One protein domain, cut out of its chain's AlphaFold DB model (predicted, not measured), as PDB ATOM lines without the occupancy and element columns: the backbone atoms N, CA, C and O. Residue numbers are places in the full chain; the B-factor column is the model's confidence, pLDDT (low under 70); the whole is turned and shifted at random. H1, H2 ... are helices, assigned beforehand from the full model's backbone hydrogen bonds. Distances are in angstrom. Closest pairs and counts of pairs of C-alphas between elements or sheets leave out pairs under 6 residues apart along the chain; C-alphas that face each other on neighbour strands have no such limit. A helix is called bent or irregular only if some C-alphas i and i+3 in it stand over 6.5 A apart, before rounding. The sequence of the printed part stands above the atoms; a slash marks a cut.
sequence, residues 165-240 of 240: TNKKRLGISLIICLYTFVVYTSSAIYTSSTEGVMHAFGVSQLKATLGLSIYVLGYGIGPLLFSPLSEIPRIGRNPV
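Overview. This is residues 165 to 240 of the 240 residues of an uncharacterized protein of Fusarium oxysporum f. sp. narcissi (UniProt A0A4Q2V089). Two long helices, H1 and H3, run opposite ways as the arms of a narrow V, near each other towards the end where the short helix H2 joins them and spread apart at the other end, with little between them there. H1 is the longer arm and has a kink near residue 195, shortly before the turn; beyond H3, residues 232 to 240 make a tail that folds back. The printed part has 76 residues with three named helices, in the order H1, H2, H3, and no named strand; the class is all helix. The whole is flat, spanning 53 by 29 by 13 A, and only just extended, close to loose, with a radius of gyration of the C-alphas of 17.6 A.

Arrangement. H1, residues 166 to 201, has a kink of 54 degrees near residue 195, and it is irregular: C-alphas 192 and 195 are 7.4 A apart. H1 touches H2, residues 205 to 208, with its residues 194 to 198 alone; the closest C-alphas are those of Met 198 and Ala 208, 6.0 A apart. H2 and H3, residues 210 to 231, meet only through their link. H1 touches H3 with residues 187 to 191 alone, and H3 touches H1 with residues 212 to 215 alone. The closest C-alphas of this pair are those of Tyr 190 and Leu 212, 7.0 A apart. The lines of H1 and H3 stand at a shallow tilt of 27 degrees, and they run opposite ways. Residues 165 to 182, of which 166 to 182 belong to H1, stand free, and so do residues 220 to 225 of H3. Of the pairs of O i and N i+4, 29 of 32 in H1 and 13 of 18 in H3 are within hydrogen-bond range; H2 is too short for such a pair.

Along the chain. H1 runs from C-alpha 166 at (153.957, 83.235, 94.433) to C-alpha 201 at (122.797, 122.039, 100.265), 50.1 A. H2 measures 4.9 A from C-alpha 205 to C-alpha 208. H3 begins at C-alpha 210 and ends at C-alpha 231, at (128.183, 79.116, 99.424), 32.7 A away. H3 is neither bent nor irregular, but only just: C-alphas 220 and 223 are 6.4 A apart.

Size, cuts and confidence. The two C-alphas farthest apart are those of Thr 165 and Gly 202, 55.0 A. The first and last printed C-alphas, of Thr 165 and Val 240, are 24.8 A apart. The printed part has no cut and ends at the chain's last residue. The links H1 to H2 and H2 to H3 are tight, and no link is long. The mean pLDDT of the printed part is 89.8, and residue 240 alone is under 70.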
ATOM      1  N   THR A 165     152.048  79.663  91.706       86.94
ATOM      2  CA  THR A 165     153.260  80.471  91.868       86.94
ATOM      3  C   THR A 165     153.007  81.692  92.757       86.94
ATOM      4  O   THR A 165     151.945  82.325  92.715       86.94
ATOM      5  N   ASN A 166     154.031  82.090  93.517       85.56
ATOM      6  CA  ASN A 166     153.957  83.235  94.433       85.56
ATOM      7  C   ASN A 166     153.544  84.541  93.733       85.56
ATOM      8  O   ASN A 166     152.853  85.365  94.324       85.56
ATOM      9  N   LYS A 167     153.884  84.708  92.447       86.69
ATOM     10  CA  LYS A 167     153.480  85.872  91.642       86.69
ATOM     11  C   LYS A 167     151.967  85.925  91.411       86.69
ATOM     12  O   LYS A 167     151.375  86.993  91.544       86.69
ATOM     13  N   LYS A 168     151.333  84.786  91.101       84.94
ATOM     14  CA  LYS A 168     149.873  84.695  90.918       84.94
ATOM     15  C   LYS A 168     149.150  85.000  92.230       84.94
ATOM     16  O   LYS A 168     148.221  85.802  92.241       84.94
ATOM     17  N   ARG A 169     149.623  84.423  93.340       86.56
ATOM     18  CA  ARG A 169     149.083  84.685  94.685       86.56
ATOM     19  C   ARG A 169     149.195  86.154  95.077       86.56
ATOM     20  O   ARG A 169     148.210  86.740  95.514       86.56
ATOM     21  N   LEU A 170     150.366  86.757  94.868       90.88
ATOM     22  CA  LEU A 170     150.597  88.170  95.157       90.88
ATOM     23  C   LEU A 170     149.696  89.073  94.309       90.88
ATOM     24  O   LEU A 170     149.109  90.007  94.843       90.88
ATOM     25  N   GLY A 171     149.538  88.777  93.015       91.00
ATOM     26  CA  GLY A 171     148.646  89.534  92.134       91.00
ATOM     27  C   GLY A 171     147.189  89.510  92.603       91.00
ATOM     28  O   GLY A 171     146.557  90.559  92.691       91.00
ATOM     29  N   ILE A 172     146.673  88.335  92.975       88.81
ATOM     30  CA  ILE A 172     145.304  88.191  93.499       88.81
ATOM     31  C   ILE A 172     145.164  88.903  94.849       88.81
ATOM     32  O   ILE A 172     144.205  89.644  95.057       88.81
ATOM     33  N   SER A 173     146.140  88.743  95.746       90.94
ATOM     34  CA  SER A 173     146.149  89.434  97.036       90.94
ATOM     35  C   SER A 173     146.149  90.953  96.865       90.94
ATOM     36  O   SER A 173     145.402  91.632  97.560       90.94
ATOM     37  N   LEU A 174     146.928  91.489  95.922       95.00
ATOM     38  CA  LEU A 174     146.977  92.922  95.635       95.00
ATOM     39  C   LEU A 174     145.633  93.445  95.120       95.00
ATOM     40  O   LEU A 174     145.208  94.522  95.529       95.00
ATOM     41  N   ILE A 175     144.939  92.679  94.274       92.06
ATOM     42  CA  ILE A 175     143.594  93.029  93.802       92.06
ATOM     43  C   ILE A 175     142.614  93.104  94.979       92.06
ATOM     44  O   ILE A 175     141.890  94.090  95.103       92.06
ATOM     45  N   ILE A 176     142.619  92.109  95.872       91.94
ATOM     46  CA  ILE A 176     141.757  92.102  97.066       91.94
ATOM     47  C   ILE A 176     142.087  93.297  97.974       91.94
ATOM     48  O   ILE A 176     141.179  93.982  98.438       91.94
ATOM     49  N   CYS A 177     143.373  93.601  98.176       94.44
ATOM     50  CA  CYS A 177     143.809  94.782  98.923       94.44
ATOM     51  C   CYS A 177     143.354  96.095  98.273       94.44
ATOM     52  O   CYS A 177     143.016  97.042  98.975       94.44
ATOM     53  N   LEU A 178     143.333  96.175  96.942       96.06
ATOM     54  CA  LEU A 178     142.859  97.362  96.237       96.06
ATOM     55  C   LEU A 178     141.342  97.531  96.382       96.06
ATOM     56  O   LEU A 178     140.873  98.650  96.583       96.06
ATOM     57  N   TYR A 179     140.575  96.439  96.358       92.75
ATOM     58  CA  TYR A 179     139.141  96.482  96.649       92.75
ATOM     59  C   TYR A 179     138.862  96.984  98.064       92.75
ATOM     60  O   TYR A 179     138.058  97.901  98.240       92.75
ATOM     61  N   THR A 180     139.542  96.435  99.073       93.00
ATOM     62  CA  THR A 180     139.363  96.902 100.454       93.00
ATOM     63  C   THR A 180     139.808  98.350 100.606       93.00
ATOM     64  O   THR A 180     139.108  99.134 101.242       93.00
ATOM     65  N   PHE A 181     140.904  98.745  99.957       95.06
ATOM     66  CA  PHE A 181     141.355 100.131  99.921       95.06
ATOM     67  C   PHE A 181     140.265 101.072  99.396       95.06
ATOM     68  O   PHE A 181     139.924 102.026 100.085       95.06
ATOM     69  N   VAL A 182     139.646 100.781  98.247       94.31
ATOM     70  CA  VAL A 182     138.562 101.614  97.685       94.31
ATOM     71  C   VAL A 182     137.386 101.743  98.658       94.31
ATOM     72  O   VAL A 182     136.866 102.846  98.850       94.31
ATOM     73  N   VAL A 183     136.990 100.646  99.308       91.94
ATOM     74  CA  VAL A 183     135.916 100.642 100.314       91.94
ATOM     75  C   VAL A 183     136.279 101.557 101.493       91.94
ATOM     76  O   VAL A 183     135.513 102.453 101.843       91.94
ATOM     77  N   TYR A 184     137.471 101.421 102.074       92.19
ATOM     78  CA  TYR A 184     137.893 102.274 103.195       92.19
ATOM     79  C   TYR A 184     138.114 103.740 102.796       92.19
ATOM     80  O   TYR A 184     137.760 104.649 103.544       92.19
ATOM     81  N   THR A 185     138.662 104.005 101.612       94.56
ATOM     82  CA  THR A 185     138.874 105.373 101.127       94.56
ATOM     83  C   THR A 185     137.549 106.087 100.856       94.56
ATOM     84  O   THR A 185     137.447 107.287 101.105       94.56
ATOM     85  N   SER A 186     136.507 105.372 100.427       92.38
ATOM     86  CA  SER A 186     135.186 105.959 100.162       92.38
ATOM     87  C   SER A 186     134.557 106.590 101.411       92.38
ATOM     88  O   SER A 186     134.032 107.704 101.343       92.38
ATOM     89  N   SER A 187     134.657 105.935 102.575       92.50
ATOM     90  CA  SER A 187     134.143 106.493 103.837       92.50
ATOM     91  C   SER A 187     134.972 107.685 104.331       92.50
ATOM     92  O   SER A 187     134.413 108.657 104.851       92.50
ATOM     93  N   ALA A 188     136.290 107.656 104.112       93.31
ATOM     94  CA  ALA A 188     137.188 108.757 104.450       93.31
ATOM     95  C   ALA A 188     136.903 110.017 103.612       93.31
ATOM     96  O   ALA A 188     136.794 111.108 104.173       93.31
ATOM     97  N   ILE A 189     136.714 109.866 102.293       94.31
ATOM     98  CA  ILE A 189     136.372 110.970 101.377       94.31
ATOM     99  C   ILE A 189     135.036 111.611 101.763       94.31
ATOM    100  O   ILE A 189     134.902 112.837 101.740       94.31
ATOM    101  N   TYR A 190     134.036 110.802 102.128       93.12
ATOM    102  CA  TYR A 190     132.742 111.342 102.535       93.12
ATOM    103  C   TYR A 190     132.860 112.168 103.818       93.12
ATOM    104  O   TYR A 190     132.353 113.286 103.888       93.12
ATOM    105  N   THR A 191     133.579 111.640 104.812       91.75
ATOM    106  CA  THR A 191     133.749 112.296 106.113       91.75
ATOM    107  C   THR A 191     134.381 113.681 105.962       91.75
ATOM    108  O   THR A 191     133.845 114.646 106.508       91.75
ATOM    109  N   SER A 192     135.449 113.810 105.166       93.81
ATOM    110  CA  SER A 192     136.101 115.104 104.915       93.81
ATOM    111  C   SER A 192     135.247 116.078 104.096       93.81
ATOM    112  O   SER A 192     135.430 117.288 104.196       93.81
ATOM    113  N   SER A 193     134.283 115.578 103.321       92.56
ATOM    114  CA  SER A 193     133.407 116.398 102.475       92.56
ATOM    115  C   SER A 193     132.141 116.892 103.187       92.56
ATOM    116  O   SER A 193     131.378 117.661 102.603       92.56
ATOM    117  N   THR A 194     131.902 116.483 104.438       92.00
ATOM    118  CA  THR A 194     130.662 116.779 105.182       92.00
ATOM    119  C   THR A 194     130.367 118.281 105.266       92.00
ATOM    120  O   THR A 194     129.239 118.700 105.012       92.00
ATOM    121  N   GLU A 195     131.374 119.109 105.556       93.00
ATOM    122  CA  GLU A 195     131.219 120.570 105.619       93.00
ATOM    123  C   GLU A 195     130.852 121.168 104.253       93.00
ATOM    124  O   GLU A 195     129.986 122.040 104.156       93.00
ATOM    125  N   GLY A 196     131.447 120.641 103.178       93.38
ATOM    126  CA  GLY A 196     131.115 121.023 101.807       93.38
ATOM    127  C   GLY A 196     129.670 120.676 101.443       93.38
ATOM    128  O   GLY A 196     128.972 121.493 100.844       93.38
ATOM    129  N   VAL A 197     129.185 119.505 101.867       92.75
ATOM    130  CA  VAL A 197     127.782 119.088 101.692       92.75
ATOM    131  C   VAL A 197     126.836 120.017 102.460       92.75
ATOM    132  O   VAL A 197     125.809 120.431 101.922       92.75
ATOM    133  N   MET A 198     127.185 120.402 103.691       94.81
ATOM    134  CA  MET A 198     126.391 121.355 104.474       94.81
ATOM    135  C   MET A 198     126.289 122.717 103.779       94.81
ATOM    136  O   MET A 198     125.187 123.252 103.664       94.81
ATOM    137  N   HIS A 199     127.404 123.247 103.269       94.62
ATOM    138  CA  HIS A 199     127.429 124.527 102.556       94.62
ATOM    139  C   HIS A 199     126.680 124.486 101.220       94.62
ATOM    140  O   HIS A 199     125.937 125.417 100.915       94.62
ATOM    141  N   ALA A 200     126.850 123.423 100.433       94.31
ATOM    142  CA  ALA A 200     126.241 123.309  99.110       94.31
ATOM    143  C   ALA A 200     124.716 123.129  99.171       94.31
ATOM    144  O   ALA A 200     123.996 123.685  98.345       94.31
ATOM    145  N   PHE A 201     124.221 122.361 100.147       92.50
ATOM    146  CA  PHE A 201     122.797 122.039 100.265       92.50
ATOM    147  C   PHE A 201     122.069 122.836 101.358       92.50
ATOM    148  O   PHE A 201     120.857 122.692 101.506       92.50
ATOM    149  N   GLY A 202     122.777 123.666 102.133       93.50
ATOM    150  CA  GLY A 202     122.197 124.453 103.227       93.50
ATOM    151  C   GLY A 202     121.560 123.590 104.324       93.50
ATOM    152  O   GLY A 202     120.567 123.986 104.932       93.50
ATOM    153  N   VAL A 203     122.080 122.378 104.541       94.81
ATOM    154  CA  VAL A 203     121.508 121.391 105.470       94.81
ATOM    155  C   VAL A 203     122.248 121.355 106.805       94.81
ATOM    156  O   VAL A 203     123.436 121.657 106.890       94.81
ATOM    157  N   SER A 204     121.550 120.937 107.865       93.19
ATOM    158  CA  SER A 204     122.169 120.701 109.171       93.19
ATOM    159  C   SER A 204     123.109 119.491 109.142       93.19
ATOM    160  O   SER A 204     122.928 118.567 108.344       93.19
ATOM    161  N   GLN A 205     124.067 119.457 110.072       90.75
ATOM    162  CA  GLN A 205     125.039 118.367 110.210       90.75
ATOM    163  C   GLN A 205     124.372 116.985 110.276       90.75
ATOM    164  O   GLN A 205     124.812 116.067 109.594       90.75
ATOM    165  N   LEU A 206     123.255 116.858 111.006       93.56
ATOM    166  CA  LEU A 206     122.492 115.608 111.113       93.56
ATOM    167  C   LEU A 206     122.055 115.062 109.744       93.56
ATOM    168  O   LEU A 206     122.119 113.859 109.494       93.56
ATOM    169  N   LYS A 207     121.606 115.948 108.847       91.88
ATOM    170  CA  LYS A 207     121.190 115.568 107.491       91.88
ATOM    171  C   LYS A 207     122.397 115.274 106.602       91.88
ATOM    172  O   LYS A 207     122.329 114.355 105.794       91.88
ATOM    173  N   ALA A 208     123.496 116.008 106.775       92.69
ATOM    174  CA  ALA A 208     124.736 115.775 106.036       92.69
ATOM    175  C   ALA A 208     125.391 114.430 106.394       92.69
ATOM    176  O   ALA A 208     125.955 113.784 105.526       92.69
ATOM    177  N   THR A 209     125.271 113.948 107.635       93.06
ATOM    178  CA  THR A 209     125.832 112.647 108.049       93.06
ATOM    179  C   THR A 209     125.009 111.439 107.597       93.06
ATOM    180  O   THR A 209     125.499 110.312 107.653       93.06
ATOM    181  N   LEU A 210     123.775 111.645 107.121       92.81
ATOM    182  CA  LEU A 210     122.866 110.564 106.734       92.81
ATOM    183  C   LEU A 210     123.451 109.668 105.629       92.81
ATOM    184  O   LEU A 210     123.253 108.454 105.662       92.81
ATOM    185  N   GLY A 211     124.202 110.234 104.678       91.12
ATOM    186  CA  GLY A 211     124.830 109.444 103.614       91.12
ATOM    187  C   GLY A 211     125.888 108.475 104.147       91.12
ATOM    188  O   GLY A 211     125.939 107.327 103.706       91.12
ATOM    189  N   LEU A 212     126.655 108.881 105.165       92.38
ATOM    190  CA  LEU A 212     127.603 107.992 105.838       92.38
ATOM    191  C   LEU A 212     126.876 106.890 106.621       92.38
ATOM    192  O   LEU A 212     127.308 105.741 106.618       92.38
ATOM    193  N   SER A 213     125.745 107.206 107.257       93.50
ATOM    194  CA  SER A 213     124.928 106.201 107.951       93.50
ATOM    195  C   SER A 213     124.373 105.143 106.992       93.50
ATOM    196  O   SER A 213     124.420 103.954 107.301       93.50
ATOM    197  N   ILE A 214     123.899 105.551 105.809       93.88
ATOM    198  CA  ILE A 214     123.424 104.624 104.767       93.88
ATOM    199  C   ILE A 214     124.579 103.766 104.236       93.88
ATOM    200  O   ILE A 214     124.396 102.570 104.018       93.88
ATOM    201  N   TYR A 215     125.775 104.342 104.086       92.12
ATOM    202  CA  TYR A 215     126.975 103.595 103.708       92.12
ATOM    203  C   TYR A 215     127.288 102.466 104.704       92.12
ATOM    204  O   TYR A 215     127.468 101.316 104.303       92.12
ATOM    205  N   VAL A 216     127.281 102.764 106.008       92.69
ATOM    206  CA  VAL A 216     127.522 101.762 107.065       92.69
ATOM    207  C   VAL A 216     126.419 100.701 107.097       92.69
ATOM    208  O   VAL A 216     126.707  99.517 107.258       92.69
ATOM    209  N   LEU A 217     125.160 101.103 106.898       94.56
ATOM    210  CA  LEU A 217     124.037 100.171 106.802       94.56
ATOM    211  C   LEU A 217     124.223  99.200 105.627       94.56
ATOM    212  O   LEU A 217     124.072  97.993 105.804       94.56
ATOM    213  N   GLY A 218     124.608  99.702 104.450       92.62
ATOM    214  CA  GLY A 218     124.916  98.866 103.288       92.62
ATOM    215  C   GLY A 218     126.072  97.900 103.551       92.62
ATOM    216  O   GLY A 218     125.973  96.723 103.213       92.62
ATOM    217  N   TYR A 219     127.125  98.368 104.229       91.06
ATOM    218  CA  TYR A 219     128.259  97.532 104.631       91.06
ATOM    219  C   TYR A 219     127.852  96.391 105.579       91.06
ATOM    220  O   TYR A 219     128.403  95.299 105.489       91.06
ATOM    221  N   GLY A 220     126.865  96.607 106.455       92.38
ATOM    222  CA  GLY A 220     126.325  95.560 107.328       92.38
ATOM    223  C   GLY A 220     125.386  94.580 106.616       92.38
ATOM    224  O   GLY A 220     125.460  93.375 106.844       92.38
ATOM    225  N   ILE A 221     124.511  95.078 105.737       94.81
ATOM    226  CA  ILE A 221     123.527  94.244 105.025       94.81
ATOM    227  C   ILE A 221     124.176  93.420 103.907       94.81
ATOM    228  O   ILE A 221     123.751  92.293 103.663       94.81
ATOM    229  N   GLY A 222     125.209  93.947 103.245       91.12
ATOM    230  CA  GLY A 222     125.882  93.280 102.129       91.12
ATOM    231  C   GLY A 222     126.300  91.841 102.458       91.12
ATOM    232  O   GLY A 222     125.803  90.914 101.817       91.12
ATOM    233  N   PRO A 223     127.134  91.612 103.489       90.62
ATOM    234  CA  PRO A 223     127.551  90.269 103.880       90.62
ATOM    235  C   PRO A 223     126.388  89.344 104.250       90.62
ATOM    236  O   PRO A 223     126.463  88.156 103.965       90.62
ATOM    237  N   LEU A 224     125.295  89.858 104.824       91.00
ATOM    238  CA  LEU A 224     124.132  89.029 105.176       91.00
ATOM    239  C   LEU A 224     123.448  88.421 103.944       91.00
ATOM    240  O   LEU A 224     122.930  87.311 104.021       91.00
ATOM    241  N   LEU A 225     123.455  89.132 102.815       89.62
ATOM    242  CA  LEU A 225     122.878  88.651 101.560       89.62
ATOM    243  C   LEU A 225     123.892  87.860 100.730       89.62
ATOM    244  O   LEU A 225     123.570  86.794 100.212       89.62
ATOM    245  N   PHE A 226     125.120  88.365 100.604       87.25
ATOM    246  CA  PHE A 226     126.118  87.792  99.702       87.25
ATOM    247  C   PHE A 226     126.871  86.598 100.298       87.25
ATOM    248  O   PHE A 226     127.237  85.696  99.549       87.25
ATOM    249  N   SER A 227     127.041  86.528 101.623       87.94
ATOM    250  CA  SER A 227     127.669  85.372 102.281       87.94
ATOM    251  C   SER A 227     126.959  84.050 101.947       87.94
ATOM    252  O   SER A 227     127.606  83.186 101.353       87.94
ATOM    253  N   PRO A 228     125.638  83.887 102.189       89.00
ATOM    254  CA  PRO A 228     124.956  82.635 101.856       89.00
ATOM    255  C   PRO A 228     124.910  82.376 100.347       89.00
ATOM    256  O   PRO A 228     124.987  81.227  99.923       89.00
ATOM    257  N   LEU A 229     124.828  83.423  99.515       85.00
ATOM    258  CA  LEU A 229     124.863  83.271  98.058       85.00
ATOM    259  C   LEU A 229     126.198  82.695  97.567       85.00
ATOM    260  O   LEU A 229     126.200  81.886  96.639       85.00
ATOM    261  N   SER A 230     127.308  83.071  98.207       85.00
ATOM    262  CA  SER A 230     128.654  82.609  97.850       85.00
ATOM    263  C   SER A 230     128.902  81.124  98.154       85.00
ATOM    264  O   SER A 230     129.804  80.513  97.577       85.00
ATOM    265  N   GLU A 231     128.094  80.529  99.037       86.06
ATOM    266  CA  GLU A 231     128.183  79.116  99.424       86.06
ATOM    267  C   GLU A 231     127.324  78.200  98.547       86.06
ATOM    268  O   GLU A 231     127.485  76.980  98.580       86.06
ATOM    269  N   ILE A 232     126.432  78.758  97.722       84.94
ATOM    270  CA  ILE A 232     125.586  77.969  96.825       84.94
ATOM    271  C   ILE A 232     126.468  77.354  95.724       84.94
ATOM    272  O   ILE A 232     126.999  78.103  94.899       84.94
ATOM    273  N   PRO A 233     126.560  76.010  95.599       74.94
ATOM    274  CA  PRO A 233     127.478  75.356  94.654       74.94
ATOM    275  C   PRO A 233     127.239  75.699  93.177       74.94
ATOM    276  O   PRO A 233     128.131  75.549  92.350       74.94
ATOM    277  N   ARG A 234     126.030  76.158  92.824       73.19
ATOM    278  CA  ARG A 234     125.692  76.600  91.459       73.19
ATOM    279  C   ARG A 234     126.224  77.990  91.107       73.19
ATOM    280  O   ARG A 234     126.338  78.291  89.925       73.19
ATOM    281  N   ILE A 235     126.454  78.835  92.108       73.62
ATOM    282  CA  ILE A 235     126.875  80.232  91.946       73.62
ATOM    283  C   ILE A 235     128.372  80.314  92.253       73.62
ATOM    284  O   ILE A 235     129.151  80.772  91.426       73.62
ATOM    285  N   GLY A 236     128.793  79.765  93.392       78.31
ATOM    286  CA  GLY A 236     130.180  79.804  93.839       78.31
ATOM    287  C   GLY A 236     130.629  81.206  94.261       78.31
ATOM    288  O   GLY A 236     129.838  82.140  94.341       78.31
ATOM    289  N   ARG A 237     131.931  81.347  94.539       80.44
ATOM    290  CA  ARG A 237     132.525  82.578  95.096       80.44
ATOM    291  C   ARG A 237     133.026  83.578  94.054       80.44
ATOM    292  O   ARG A 237     133.194  84.739  94.379       80.44
ATOM    293  N   ASN A 238     133.294  83.141  92.824       76.19
ATOM    294  CA  ASN A 238     133.814  84.021  91.770       76.19
ATOM    295  C   ASN A 238     132.804  85.052  91.218       76.19
ATOM    296  O   ASN A 238     133.250  86.140  90.853       76.19
ATOM    297  N   PRO A 239     131.494  84.751  91.082       70.00
ATOM    298  CA  PRO A 239     130.526  85.718  90.553       70.00
ATOM    299  C   PRO A 239     129.850  86.604  91.605       70.00
ATOM    300  O   PRO A 239     129.057  87.462  91.217       70.00
ATOM    301  N   VAL A 240     130.100  86.366  92.896       63.81
ATOM    302  CA  VAL A 240     129.509  87.103  94.026       63.81
ATOM    303  C   VAL A 240     130.486  88.163  94.506       63.81
ATOM    304  O   VAL A 240     130.035  89.313  94.696       63.81
TER     305      VAL A 240